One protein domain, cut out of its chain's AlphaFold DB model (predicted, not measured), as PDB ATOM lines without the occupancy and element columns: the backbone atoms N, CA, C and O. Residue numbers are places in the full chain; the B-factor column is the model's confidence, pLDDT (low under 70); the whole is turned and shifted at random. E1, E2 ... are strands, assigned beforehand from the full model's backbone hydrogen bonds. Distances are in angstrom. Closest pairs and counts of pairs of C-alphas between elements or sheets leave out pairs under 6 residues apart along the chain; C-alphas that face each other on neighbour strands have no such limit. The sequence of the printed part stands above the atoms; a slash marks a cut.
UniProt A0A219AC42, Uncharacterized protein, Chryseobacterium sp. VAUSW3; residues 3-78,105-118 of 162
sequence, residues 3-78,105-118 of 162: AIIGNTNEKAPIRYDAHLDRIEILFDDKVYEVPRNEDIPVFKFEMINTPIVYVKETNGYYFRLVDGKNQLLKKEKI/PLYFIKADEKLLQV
ATOM      1  N   ALA A   3     139.903 124.513  88.035       75.69
ATOM      2  CA  ALA A   3     141.091 123.708  88.268       75.69
ATOM      3  C   ALA A   3     140.732 122.246  88.497       75.69
ATOM      4  O   ALA A   3     139.628 121.920  88.936       75.69
ATOM      5  N   ILE A   4     141.711 121.396  88.216       77.50
ATOM      6  CA  ILE A   4     141.702 119.983  88.565       77.50
ATOM      7  C   ILE A   4     142.185 119.849  90.011       77.50
ATOM      8  O   ILE A   4     143.215 120.430  90.381       77.50
ATOM      9  N   ILE A   5     141.431 119.100  90.814       73.06
ATOM     10  CA  ILE A   5     141.672 118.922  92.248       73.06
ATOM     11  C   ILE A   5     142.415 117.599  92.483       73.06
ATOM     12  O   ILE A   5     141.888 116.517  92.238       73.06
ATOM     13  N   GLY A   6     143.650 117.669  92.979       68.88
ATOM     14  CA  GLY A   6     144.470 116.488  93.242       68.88
ATOM     15  C   GLY A   6     144.757 115.680  91.972       68.88
ATOM     16  O   GLY A   6     145.173 116.228  90.949       68.88
ATOM     17  N   ASN A   7     144.539 114.365  92.060       65.44
ATOM     18  CA  ASN A   7     144.663 113.424  90.942       65.44
ATOM     19  C   ASN A   7     143.306 113.044  90.322       65.44
ATOM     20  O   ASN A   7     143.241 112.095  89.541       65.44
ATOM     21  N   THR A   8     142.216 113.729  90.679       68.00
ATOM     22  CA  THR A   8     140.909 113.458  90.071       68.00
ATOM     23  C   THR A   8     140.841 114.066  88.667       68.00
ATOM     24  O   THR A   8     141.656 114.908  88.299       68.00
ATOM     25  N   ASN A   9     139.860 113.649  87.864       66.94
ATOM     26  CA  ASN A   9     139.512 114.336  86.611       66.94
ATOM     27  C   ASN A   9     138.409 115.389  86.820       66.94
ATOM     28  O   ASN A   9     137.874 115.930  85.849       66.94
ATOM     29  N   GLU A  10     138.045 115.667  88.072       72.31
ATOM     30  CA  GLU A  10     136.975 116.601  88.395       72.31
ATOM     31  C   GLU A  10     137.477 118.038  88.310       72.31
ATOM     32  O   GLU A  10     138.557 118.387  88.795       72.31
ATOM     33  N   LYS A  11     136.665 118.876  87.669       78.62
ATOM     34  CA  LYS A  11     136.930 120.299  87.494       78.62
ATOM     35  C   LYS A  11     135.916 121.081  88.301       78.62
ATOM     36  O   LYS A  11     134.716 120.904  88.117       78.62
ATOM     37  N   ALA A  12     136.406 121.992  89.126       82.00
ATOM     38  CA  ALA A  12     135.563 122.940  89.837       82.00
ATOM     39  C   ALA A  12     136.131 124.356  89.697       82.00
ATOM     40  O   ALA A  12     137.350 124.516  89.551       82.00
ATOM     41  N   PRO A  13     135.289 125.400  89.752       86.88
ATOM     42  CA  PRO A  13     135.768 126.756  89.953       86.88
ATOM     43  C   PRO A  13     136.469 126.832  91.309       86.88
ATOM     44  O   PRO A  13     135.848 126.577  92.339       86.88
ATOM     45  N   ILE A  14     137.752 127.195  91.306       87.50
ATOM     46  CA  ILE A  14     138.543 127.334  92.527       87.50
ATOM     47  C   ILE A  14     139.071 128.758  92.699       87.50
ATOM     48  O   ILE A  14     139.285 129.497  91.726       87.50
ATOM     49  N   ARG A  15     139.335 129.122  93.952       88.94
ATOM     50  CA  ARG A  15     140.007 130.359  94.353       88.94
ATOM     51  C   ARG A  15     141.050 130.057  95.422       88.94
ATOM     52  O   ARG A  15     140.809 129.263  96.322       88.94
ATOM     53  N   TYR A  16     142.196 130.727  95.338       90.06
ATOM     54  CA  TYR A  16     143.177 130.759  96.418       90.06
ATOM     55  C   TYR A  16     143.071 132.079  97.177       90.06
ATOM     56  O   TYR A  16     143.204 133.151  96.579       90.06
ATOM     57  N   ASP A  17     142.843 132.000  98.485       89.88
ATOM     58  CA  ASP A  17     142.902 133.141  99.391       89.88
ATOM     59  C   ASP A  17     144.308 133.229  99.999       89.88
ATOM     60  O   ASP A  17     144.673 132.468 100.894       89.88
ATOM     61  N   ALA A  18     145.110 134.179  99.512       87.38
ATOM     62  CA  ALA A  18     146.478 134.394  99.984       87.38
ATOM     63  C   ALA A  18     146.572 135.121 101.342       87.38
ATOM     64  O   ALA A  18     147.673 135.253 101.883       87.38
ATOM     65  N   HIS A  19     145.463 135.638 101.880       87.50
ATOM     66  CA  HIS A  19     145.420 136.197 103.229       87.50
ATOM     67  C   HIS A  19     145.222 135.094 104.272       87.50
ATOM     68  O   HIS A  19     145.917 135.093 105.289       87.50
ATOM     69  N   LEU A  20     144.316 134.153 103.995       90.12
ATOM     70  CA  LEU A  20     143.987 133.037 104.886       90.12
ATOM     71  C   LEU A  20     144.773 131.749 104.586       90.12
ATOM     72  O   LEU A  20     144.730 130.812 105.380       90.12
ATOM     73  N   ASP A  21     145.518 131.711 103.477       91.81
ATOM     74  CA  ASP A  21     146.261 130.535 103.000       91.81
ATOM     75  C   ASP A  21     145.329 129.315 102.847       91.81
ATOM     76  O   ASP A  21     145.551 128.249 103.430       91.81
ATOM     77  N   ARG A  22     144.229 129.490 102.100       91.94
ATOM     78  CA  ARG A  22     143.228 128.437 101.859       91.94
ATOM     79  C   ARG A  22     142.781 128.360 100.406       91.94
ATOM     80  O   ARG A  22     142.810 129.352  99.676       91.94
ATOM     81  N   ILE A  23     142.350 127.167 100.009       90.44
ATOM     82  CA  ILE A  23     141.718 126.916  98.717       90.44
ATOM     83  C   ILE A  23     140.218 126.802  98.937       90.44
ATOM     84  O   ILE A  23     139.766 126.086  99.826       90.44
ATOM     85  N   GLU A  24     139.462 127.505  98.113       91.06
ATOM     86  CA  GLU A  24     138.010 127.491  98.119       91.06
ATOM     87  C   GLU A  24     137.495 126.971  96.781       91.06
ATOM     88  O   GLU A  24     138.059 127.291  95.729       91.06
ATOM     89  N   ILE A  25     136.411 126.204  96.818       89.31
ATOM     90  CA  ILE A  25     135.699 125.712  95.640       89.31
ATOM     91  C   ILE A  25     134.268 126.232  95.642       89.31
ATOM     92  O   ILE A  25     133.645 126.358  96.698       89.31
ATOM     93  N   LEU A  26     133.755 126.529  94.452       87.31
ATOM     94  CA  LEU A  26     132.341 126.817  94.248       87.31
ATOM     95  C   LEU A  26     131.631 125.528  93.831       87.31
ATOM     96  O   LEU A  26     131.956 124.955  92.790       87.31
ATOM     97  N   PHE A  27     130.662 125.097  94.628       84.44
ATOM     98  CA  PHE A  27     129.814 123.946  94.337       84.44
ATOM     99  C   PHE A  27     128.378 124.279  94.739       84.44
ATOM    100  O   PHE A  27     128.162 124.731  95.859       84.44
ATOM    101  N   ASP A  28     127.412 124.087  93.836       87.62
ATOM    102  CA  ASP A  28     125.991 124.393  94.092       87.62
ATOM    103  C   ASP A  28     125.774 125.816  94.660       87.62
ATOM    104  O   ASP A  28     125.150 126.012  95.703       87.62
ATOM    105  N   ASP A  29     126.418 126.808  94.028       86.44
ATOM    106  CA  ASP A  29     126.437 128.229  94.427       86.44
ATOM    107  C   ASP A  29     126.917 128.519  95.864       86.44
ATOM    108  O   ASP A  29     126.790 129.637  96.374       86.44
ATOM    109  N   LYS A  30     127.540 127.535  96.517       88.75
ATOM    110  CA  LYS A  30     128.128 127.652  97.852       88.75
ATOM    111  C   LYS A  30     129.642 127.547  97.787       88.75
ATOM    112  O   LYS A  30     130.215 126.806  96.989       88.75
ATOM    113  N   VAL A  31     130.291 128.314  98.657       89.81
ATOM    114  CA  VAL A  31     131.748 128.333  98.787       89.81
ATOM    115  C   VAL A  31     132.159 127.368  99.890       89.81
ATOM    116  O   VAL A  31     131.732 127.517 101.035       89.81
ATOM    117  N   TYR A  32     133.010 126.406  99.546       89.38
ATOM    118  CA  TYR A  32     133.570 125.429 100.478       89.38
ATOM    119  C   TYR A  32     135.084 125.577 100.550       89.38
ATOM    120  O   TYR A  32     135.737 125.763  99.527       89.38
ATOM    121  N   GLU A  33     135.650 125.461 101.748       90.00
ATOM    122  CA  GLU A  33     137.097 125.346 101.927       90.00
ATOM    123  C   GLU A  33     137.537 123.899 101.683       90.00
ATOM    124  O   GLU A  33     136.928 122.963 102.203       90.00
ATOM    125  N   VAL A  34     138.604 123.712 100.905       87.56
ATOM    126  CA  VAL A  34     139.202 122.392 100.693       87.56
ATOM    127  C   VAL A  34     140.043 122.025 101.918       87.56
ATOM    128  O   VAL A  34     140.986 122.759 102.240       87.56
ATOM    129  N   PRO A  35     139.762 120.888 102.584       86.38
ATOM    130  CA  PRO A  35     140.574 120.418 103.695       86.38
ATOM    131  C   PRO A  35     142.034 120.236 103.280       86.38
ATOM    132  O   PRO A  35     142.331 119.672 102.225       86.38
ATOM    133  N   ARG A  36     142.959 120.679 104.136       87.50
ATOM    134  CA  ARG A  36     144.393 120.434 103.949       87.50
ATOM    135  C   ARG A  36     144.667 118.947 104.167       87.50
ATOM    136  O   ARG A  36     144.616 118.474 105.299       87.50
ATOM    137  N   ASN A  37     144.927 118.224 103.085       79.25
ATOM    138  CA  ASN A  37     145.209 116.793 103.111       79.25
ATOM    139  C   ASN A  37     146.315 116.455 102.094       79.25
ATOM    140  O   ASN A  37     146.338 116.995 100.989       79.25
ATOM    141  N   GLU A  38     147.218 115.547 102.467       76.31
ATOM    142  CA  GLU A  38     148.248 114.988 101.584       76.31
ATOM    143  C   GLU A  38     147.657 114.195 100.409       76.31
ATOM    144  O   GLU A  38     148.298 114.120  99.365       76.31
ATOM    145  N   ASP A  39     146.426 113.685 100.533       76.06
ATOM    146  CA  ASP A  39     145.724 112.989  99.443       76.06
ATOM    147  C   ASP A  39     145.314 113.931  98.294       76.06
ATOM    148  O   ASP A  39     145.098 113.494  97.162       76.06
ATOM    149  N   ILE A  40     145.236 115.243  98.561       72.06
ATOM    150  CA  ILE A  40     144.908 116.279  97.570       72.06
ATOM    151  C   ILE A  40     146.007 117.353  97.584       72.06
ATOM    152  O   ILE A  40     145.765 118.510  97.940       72.06
ATOM    153  N   PRO A  41     147.250 117.007  97.204       78.75
ATOM    154  CA  PRO A  41     148.373 117.892  97.447       78.75
ATOM    155  C   PRO A  41     148.573 118.918  96.332       78.75
ATOM    156  O   PRO A  41     149.423 119.788  96.482       78.75
ATOM    157  N   VAL A  42     147.859 118.826  95.202       87.12
ATOM    158  CA  VAL A  42     148.116 119.644  94.005       87.12
ATOM    159  C   VAL A  42     146.816 120.147  93.384       87.12
ATOM    160  O   VAL A  42     145.897 119.375  93.141       87.12
ATOM    161  N   PHE A  43     146.775 121.434  93.046       88.62
ATOM    162  CA  PHE A  43     145.675 122.097  92.349       88.62
ATOM    163  C   PHE A  43     146.207 122.670  91.035       88.62
ATOM    164  O   PHE A  43     147.064 123.561  91.040       88.62
ATOM    165  N   LYS A  44     145.737 122.139  89.901       87.44
ATOM    166  CA  LYS A  44     146.202 122.531  88.558       87.44
ATOM    167  C   LYS A  44     145.163 123.406  87.873       87.44
ATOM    168  O   LYS A  44     144.059 122.948  87.597       87.44
ATOM    169  N   PHE A  45     145.525 124.646  87.571       83.69
ATOM    170  CA  PHE A  45     144.655 125.583  86.864       83.69
ATOM    171  C   PHE A  45     144.683 125.317  85.359       83.69
ATOM    172  O   PHE A  45     145.740 125.055  84.796       83.69
ATOM    173  N   GLU A  46     143.540 125.443  84.687       76.56
ATOM    174  CA  GLU A  46     143.468 125.189  83.237       76.56
ATOM    175  C   GLU A  46     144.239 126.220  82.401       76.56
ATOM    176  O   GLU A  46     144.791 125.888  81.358       76.56
ATOM    177  N   MET A  47     144.282 127.473  82.861       74.69
ATOM    178  CA  MET A  47     144.868 128.595  82.115       74.69
ATOM    179  C   MET A  47     146.229 129.052  82.657       74.69
ATOM    180  O   MET A  47     146.837 129.961  82.098       74.69
ATOM    181  N   ILE A  48     146.704 128.464  83.759       79.38
ATOM    182  CA  ILE A  48     147.961 128.852  84.409       79.38
ATOM    183  C   ILE A  48     148.775 127.591  84.666       79.38
ATOM    184  O   ILE A  48     148.359 126.715  85.418       79.38
ATOM    185  N   ASN A  49     149.982 127.533  84.102       81.44
ATOM    186  CA  ASN A  49     150.866 126.371  84.230       81.44
ATOM    187  C   ASN A  49     151.595 126.287  85.590       81.44
ATOM    188  O   ASN A  49     152.551 125.533  85.748       81.44
ATOM    189  N   THR A  50     151.159 127.077  86.568       89.56
ATOM    190  CA  THR A  50     151.736 127.161  87.910       89.56
ATOM    191  C   THR A  50     150.741 126.554  88.892       89.56
ATOM    192  O   THR A  50     149.817 127.249  89.326       89.56
ATOM    193  N   PRO A  51     150.874 125.263  89.235       92.50
ATOM    194  CA  PRO A  51     149.974 124.639  90.187       92.50
ATOM    195  C   PRO A  51     150.212 125.177  91.598       92.50
ATOM    196  O   PRO A  51     151.328 125.576  91.951       92.50
ATOM    197  N   ILE A  52     149.169 125.132  92.421       92.69
ATOM    198  CA  ILE A  52     149.315 125.285  93.868       92.69
ATOM    199  C   ILE A  52     149.541 123.908  94.476       92.69
ATOM    200  O   ILE A  52     148.868 122.951  94.106       92.69
ATOM    201  N   VAL A  53     150.486 123.813  95.403       92.56
ATOM    202  CA  VAL A  53     150.808 122.591  96.129       92.56
ATOM    203  C   VAL A  53     150.673 122.799  97.632       92.56
ATOM    204  O   VAL A  53     151.040 123.853  98.154       92.56
ATOM    205  N   TYR A  54     150.143 121.794  98.320       92.44
ATOM    206  CA  TYR A  54     150.139 121.714  99.773       92.44
ATOM    207  C   TYR A  54     151.487 121.180 100.269       92.44
ATOM    208  O   TYR A  54     152.016 120.202  99.741       92.44
ATOM    209  N   VAL A  55     152.043 121.828 101.291       91.00
ATOM    210  CA  VAL A  55     153.309 121.451 101.926       91.00
ATOM    211  C   VAL A  55     153.044 121.225 103.409       91.00
ATOM    212  O   VAL A  55     152.743 122.167 104.149       91.00
ATOM    213  N   LYS A  56     153.134 119.965 103.840       89.12
ATOM    214  CA  LYS A  56     152.805 119.520 105.201       89.12
ATOM    215  C   LYS A  56     153.723 120.117 106.259       89.12
ATOM    216  O   LYS A  56     153.251 120.503 107.322       89.12
ATOM    217  N   GLU A  57     155.009 120.250 105.950       88.06
ATOM    218  CA  GLU A  57     156.049 120.732 106.865       88.06
ATOM    219  C   GLU A  57     155.741 122.139 107.403       88.06
ATOM    220  O   GLU A  57     156.127 122.489 108.516       88.06
ATOM    221  N   THR A  58     155.010 122.942 106.630       89.25
ATOM    222  CA  THR A  58     154.556 124.287 107.012       89.25
ATOM    223  C   THR A  58     153.039 124.406 107.100       89.25
ATOM    224  O   THR A  58     152.532 125.501 107.347       89.25
ATOM    225  N   ASN A  59     152.322 123.300 106.882       90.38
ATOM    226  CA  ASN A  59     150.872 123.229 106.760       90.38
ATOM    227  C   ASN A  59     150.290 124.364 105.891       90.38
ATOM    228  O   ASN A  59     149.359 125.053 106.314       90.38
ATOM    229  N   GLY A  60     150.859 124.603 104.706       91.62
ATOM    230  CA  GLY A  60     150.495 125.758 103.877       91.62
ATOM    231  C   GLY A  60     150.524 125.494 102.377       91.62
ATOM    232  O   GLY A  60     151.083 124.493 101.925       91.62
ATOM    233  N   TYR A  61     149.941 126.417 101.609       93.62
ATOM    234  CA  TYR A  61     149.889 126.336 100.154       93.62
ATOM    235  C   TYR A  61     150.963 127.201  99.486       93.62
ATOM    236  O   TYR A  61     151.347 128.275  99.962       93.62
ATOM    237  N   TYR A  62     151.475 126.701  98.363       95.06
ATOM    238  CA  TYR A  62     152.574 127.311  97.623       95.06
ATOM    239  C   TYR A  62     152.331 127.209  96.126       95.06
ATOM    240  O   TYR A  62     151.914 126.170  95.631       95.06
ATOM    241  N   PHE A  63     152.676 128.246  95.375       94.94
ATOM    242  CA  PHE A  63     152.773 128.155  93.923       94.94
ATOM    243  C   PHE A  63     154.067 127.435  93.553       94.94
ATOM    244  O   PHE A  63     155.154 127.895  93.908       94.94
ATOM    245  N   ARG A  64     153.974 126.318  92.834       95.56
ATOM    246  CA  ARG A  64     155.154 125.586  92.366       95.56
ATOM    247  C   ARG A  64     155.594 126.128  91.012       95.56
ATOM    248  O   ARG A  64     154.935 125.897  90.003       95.56
ATOM    249  N   LEU A  65     156.708 126.854  91.016       95.94
ATOM    250  CA  LEU A  65     157.284 127.513  89.841       95.94
ATOM    251  C   LEU A  65     158.199 126.586  89.034       95.94
ATOM    252  O   LEU A  65     158.300 126.718  87.818       95.94
ATOM    253  N   VAL A  66     158.886 125.664  89.713       95.31
ATOM    254  CA  VAL A  66     159.763 124.658  89.097       95.31
ATOM    255  C   VAL A  66     159.487 123.314  89.753       95.31
ATOM    256  O   VAL A  66     159.377 123.242  90.978       95.31
ATOM    257  N   ASP A  67     159.381 122.269  88.935       92.56
ATOM    258  CA  ASP A  67     159.273 120.877  89.375       92.56
ATOM    259  C   ASP A  67     160.596 120.120  89.144       92.56
ATOM    260  O   ASP A  67     161.473 120.598  88.418       92.56
ATOM    261  N   GLY A  68     160.742 118.946  89.757       91.19
ATOM    262  CA  GLY A  68     161.946 118.111  89.696       91.19
ATOM    263  C   GLY A  68     162.490 117.762  91.081       91.19
ATOM    264  O   GLY A  68     161.784 117.896  92.079       91.19
ATOM    265  N   LYS A  69     163.757 117.324  91.144       92.12
ATOM    266  CA  LYS A  69     164.424 116.956  92.409       92.12
ATOM    267  C   LYS A  69     164.451 118.119  93.406       92.12
ATOM    268  O   LYS A  69     164.198 117.925  94.588       92.12
ATOM    269  N   ASN A  70     164.744 119.321  92.915       94.00
ATOM    270  CA  ASN A  70     164.605 120.567  93.652       94.00
ATOM    271  C   ASN A  70     163.383 121.310  93.104       94.00
ATOM    272  O   ASN A  70     163.378 121.751  91.952       94.00
ATOM    273  N   GLN A  71     162.346 121.465  93.917       95.31
ATOM    274  CA  GLN A  71     161.162 122.236  93.557       95.31
ATOM    275  C   GLN A  71     161.315 123.679  94.028       95.31
ATOM    276  O   GLN A  71     161.652 123.923  95.187       95.31
ATOM    277  N   LEU A  72     161.023 124.642  93.150       97.00
ATOM    278  CA  LEU A  72     160.932 126.053  93.530       97.00
ATOM    279  C   LEU A  72     159.488 126.381  93.889       97.00
ATOM    280  O   LEU A  72     158.595 126.312  93.042       97.00
ATOM    281  N   LEU A  73     159.280 126.779  95.135       96.81
ATOM    282  CA  LEU A  73     157.981 127.098  95.702       96.81
ATOM    283  C   LEU A  73     157.910 128.585  96.050       96.81
ATOM    284  O   LEU A  73     158.843 129.157  96.612       96.81
ATOM    285  N   LYS A  74     156.782 129.214  95.744       96.06
ATOM    286  CA  LYS A  74     156.497 130.620  96.026       96.06
ATOM    287  C   LYS A  74     155.312 130.723  96.975       96.06
ATOM    288  O   LYS A  74     154.235 130.205  96.694       96.06
ATOM    289  N   LYS A  75     155.497 131.456  98.068       93.81
ATOM    290  CA  LYS A  75     154.445 131.810  99.019       93.81
ATOM    291  C   LYS A  75     154.102 133.287  98.880       93.81
ATOM    292  O   LYS A  75     154.911 134.159  99.202       93.81
ATOM    293  N   GLU A  76     152.902 133.555  98.377       91.94
ATOM    294  CA  GLU A  76     152.320 134.897  98.381       91.94
ATOM    295  C   GLU A  76     152.013 135.319  99.822       91.94
ATOM    296  O   GLU A  76     151.683 134.488 100.669       91.94
ATOM    297  N   LYS A  77     152.148 136.615 100.115       86.88
ATOM    298  CA  LYS A  77     151.908 137.150 101.456       86.88
ATOM    299  C   LYS A  77     151.092 138.428 101.368       86.88
ATOM    300  O   LYS A  77     151.510 139.401 100.743       86.88
ATOM    301  N   ILE A  78     149.945 138.433 102.036       88.19
ATOM    302  CA  ILE A  78     149.089 139.611 102.174       88.19
ATOM    303  C   ILE A  78     149.079 140.031 103.640       88.19
ATOM    304  O   ILE A  78     148.886 139.205 104.533       88.19
ATOM    305  N   PRO A 105     156.708 138.282  97.851       92.88
ATOM    306  CA  PRO A 105     156.560 136.855  98.071       92.88
ATOM    307  C   PRO A 105     157.831 136.274  98.694       92.88
ATOM    308  O   PRO A 105     158.939 136.795  98.526       92.88
ATOM    309  N   LEU A 106     157.659 135.173  99.415       94.19
ATOM    310  CA  LEU A 106     158.761 134.368  99.923       94.19
ATOM    311  C   LEU A 106     158.969 133.173  99.002       94.19
ATOM    312  O   LEU A 106     158.003 132.568  98.543       94.19
ATOM    313  N   TYR A 107     160.225 132.816  98.767       96.19
ATOM    314  CA  TYR A 107     160.581 131.660  97.953       96.19
ATOM    315  C   TYR A 107     161.203 130.582  98.825       96.19
ATOM    316  O   TYR A 107     161.911 130.879  99.791       96.19
ATOM    317  N   PHE A 108     160.939 129.335  98.471       96.12
ATOM    318  CA  PHE A 108     161.426 128.152  99.157       96.12
ATOM    319  C   PHE A 108     161.905 127.138  98.124       96.12
ATOM    320  O   PHE A 108     161.345 127.050  97.032       96.12
ATOM    321  N   ILE A 109     162.930 126.373  98.475       95.19
ATOM    322  CA  ILE A 109     163.358 125.203  97.718       95.19
ATOM    323  C   ILE A 109     162.985 123.977  98.536       95.19
ATOM    324  O   ILE A 109     163.411 123.852  99.686       95.19
ATOM    325  N   LYS A 110     162.177 123.094  97.947       93.56
ATOM    326  CA  LYS A 110     161.909 121.768  98.499       93.56
ATOM    327  C   LYS A 110     162.812 120.761  97.792       93.56
ATOM    328  O   LYS A 110     162.747 120.648  96.571       93.56
ATOM    329  N   ALA A 111     163.655 120.077  98.550       89.88
ATOM    330  CA  ALA A 111     164.502 118.992  98.068       89.88
ATOM    331  C   ALA A 111     164.373 117.828  99.050       89.88
ATOM    332  O   ALA A 111     164.599 118.006 100.249       89.88
ATOM    333  N   ASP A 112     163.968 116.664  98.548       84.00
ATOM    334  CA  ASP A 112     163.578 115.518  99.375       84.00
ATOM    335  C   ASP A 112     162.522 115.942 100.433       84.00
ATOM    336  O   ASP A 112     161.516 116.569 100.089       84.00
ATOM    337  N   GLU A 113     162.752 115.663 101.721       78.19
ATOM    338  CA  GLU A 113     161.875 116.074 102.838       78.19
ATOM    339  C   GLU A 113     162.267 117.422 103.472       78.19
ATOM    340  O   GLU A 113     161.770 117.805 104.532       78.19
ATOM    341  N   LYS A 114     163.191 118.167 102.855       88.31
ATOM    342  CA  LYS A 114     163.666 119.449 103.385       88.31
ATOM    343  C   LYS A 114     163.045 120.608 102.625       88.31
ATOM    344  O   LYS A 114     163.199 120.732 101.412       88.31
ATOM    345  N   LEU A 115     162.413 121.511 103.371       92.38
ATOM    346  CA  LEU A 115     161.950 122.800 102.870       92.38
ATOM    347  C   LEU A 115     162.874 123.913 103.375       92.38
ATOM    348  O   LEU A 115     162.894 124.228 104.564       92.38
ATOM    349  N   LEU A 116     163.625 124.530 102.467       93.06
ATOM    350  CA  LEU A 116     164.567 125.603 102.779       93.06
ATOM    351  C   LEU A 116     164.043 126.934 102.252       93.06
ATOM    352  O   LEU A 116     163.719 127.059 101.073       93.06
ATOM    353  N   GLN A 117     163.985 127.957 103.103       94.75
ATOM    354  CA  GLN A 117     163.659 129.305 102.645       94.75
ATOM    355  C   GLN A 117     164.839 129.897 101.869       94.75
ATOM    356  O   GLN A 117     165.967 129.912 102.360       94.75
ATOM    357  N   VAL A 118     164.570 130.449 100.686       94.56
ATOM    358  CA  VAL A 118     165.573 131.159  99.889       94.56
ATOM    359  C   VAL A 118     166.035 132.400 100.671       94.56
ATOM    360  O   VAL A 118     165.206 133.247 101.030       94.56
TER     361      VAL A 118
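What this domain is: This is residues 3 to 78 and 105 to 118 of the 162 residues of an uncharacterized protein of Chryseobacterium sp. VAUSW3 (UniProt A0A219AC42). One long, strongly twisted antiparallel sheet runs through the whole domain and is folded at E1 into two leaves that face each other only in part: a small leaf of E4, E3 and E2, and a larger one of E5, E6, E7, E8, E9 and E10. E6 and E7 lie near the middle, and the edge strands E4 and E10 lie toward opposite ends of the longest axis. The printed part has 90 residues with ten named strands, E1 to E10 in order along the chain, and no named helix; the class is all strand. The order across the sheet is E4, E3, E2, E1, E5, E6, E7, E8, E9, E10. The whole is compact, with a radius of gyration of the C-alphas of 13.0 A and spans of 40 by 28 by 23 A.

Where its parts are: The longest strand is E8, residues 70 to 78, 26.0 A from its first to its last C-alpha; C-alpha 70 is at (164.605, 120.567, 93.652). On one side of it comes E7, residues 60 to 66, 17.5 A long, then E6, residues 52 to 55, 9.8 A, and E5, residues 42 to 45, 9.9 A. On the other side of E8 come E9, residues 105 to 111, 19.5 A, and E10, residues 114 to 117, which ends with C-alpha 117 at (163.659, 129.305, 102.645). E1, residues 3 to 5, begins with C-alpha 3 at (141.091, 123.708, 88.268). E2 is residues 11 to 17, 18.5 A long, E3 residues 22 to 27, 16.0 A, and E4 residues 30 to 33, 10.1 A.

How they stand to each other: The ten strands make a folded sheet, one sheet bent back on itself into two leaves, with E1 as the hinge and 23 pairs of C-alphas within 11 A between the leaves. In the larger leaf E8 and E9 are antiparallel at 155 degrees, with N 73 and O 108 at 2.8 A. E9 and E10 form a hairpin, with N 109 and O 116 at 2.8 A. E5, E6, E7 and E8 form a meander, each strand the antiparallel neighbour of the one before. In it N 63 and O 74 of E7 and E8 are 2.8 A apart, N 53 and O 62 of E6 and E7 2.8 A, and N 43 and O 52 of E5 and E6 2.8 A. E7 is staggered: it pairs with E6 over residues 60 to 63 and with E8 over residues 63 to 66. E5 and E1 are antiparallel at 162 degrees, with N 4 and O 44 at 2.9 A. E1, E2, E3 and E4 form a second meander. There N 3 and O 12 of E1 and E2 are 3.0 A apart, N 24 and O 15 of E3 and E2 2.8 A, and N 25 and O 32 of E3 and E4 2.8 A. E2 is staggered too, pairing with E1 over residues 11 to 12 and with E3 over residues 14 to 17. Between the leaves, the closest C-alphas of E3 and E7 are those of Arg 22 and Tyr 61, 7.2 A apart. E4 and E5, though they follow each other in the chain, are apart.

The domain as a whole: The two C-alphas farthest apart are those of Asp 28 and Val 118, 40.6 A. Residues 79 to 104 are not printed, and across this cut C-alphas 78 and 105 are 9.0 A apart. Of the links that are printed whole, none is long; E4 to E5 and E5 to E6 are short, and the others are tight. The mean pLDDT of the printed part is 87.4, and residues 6 to 9, between E1 and E2, are under 70.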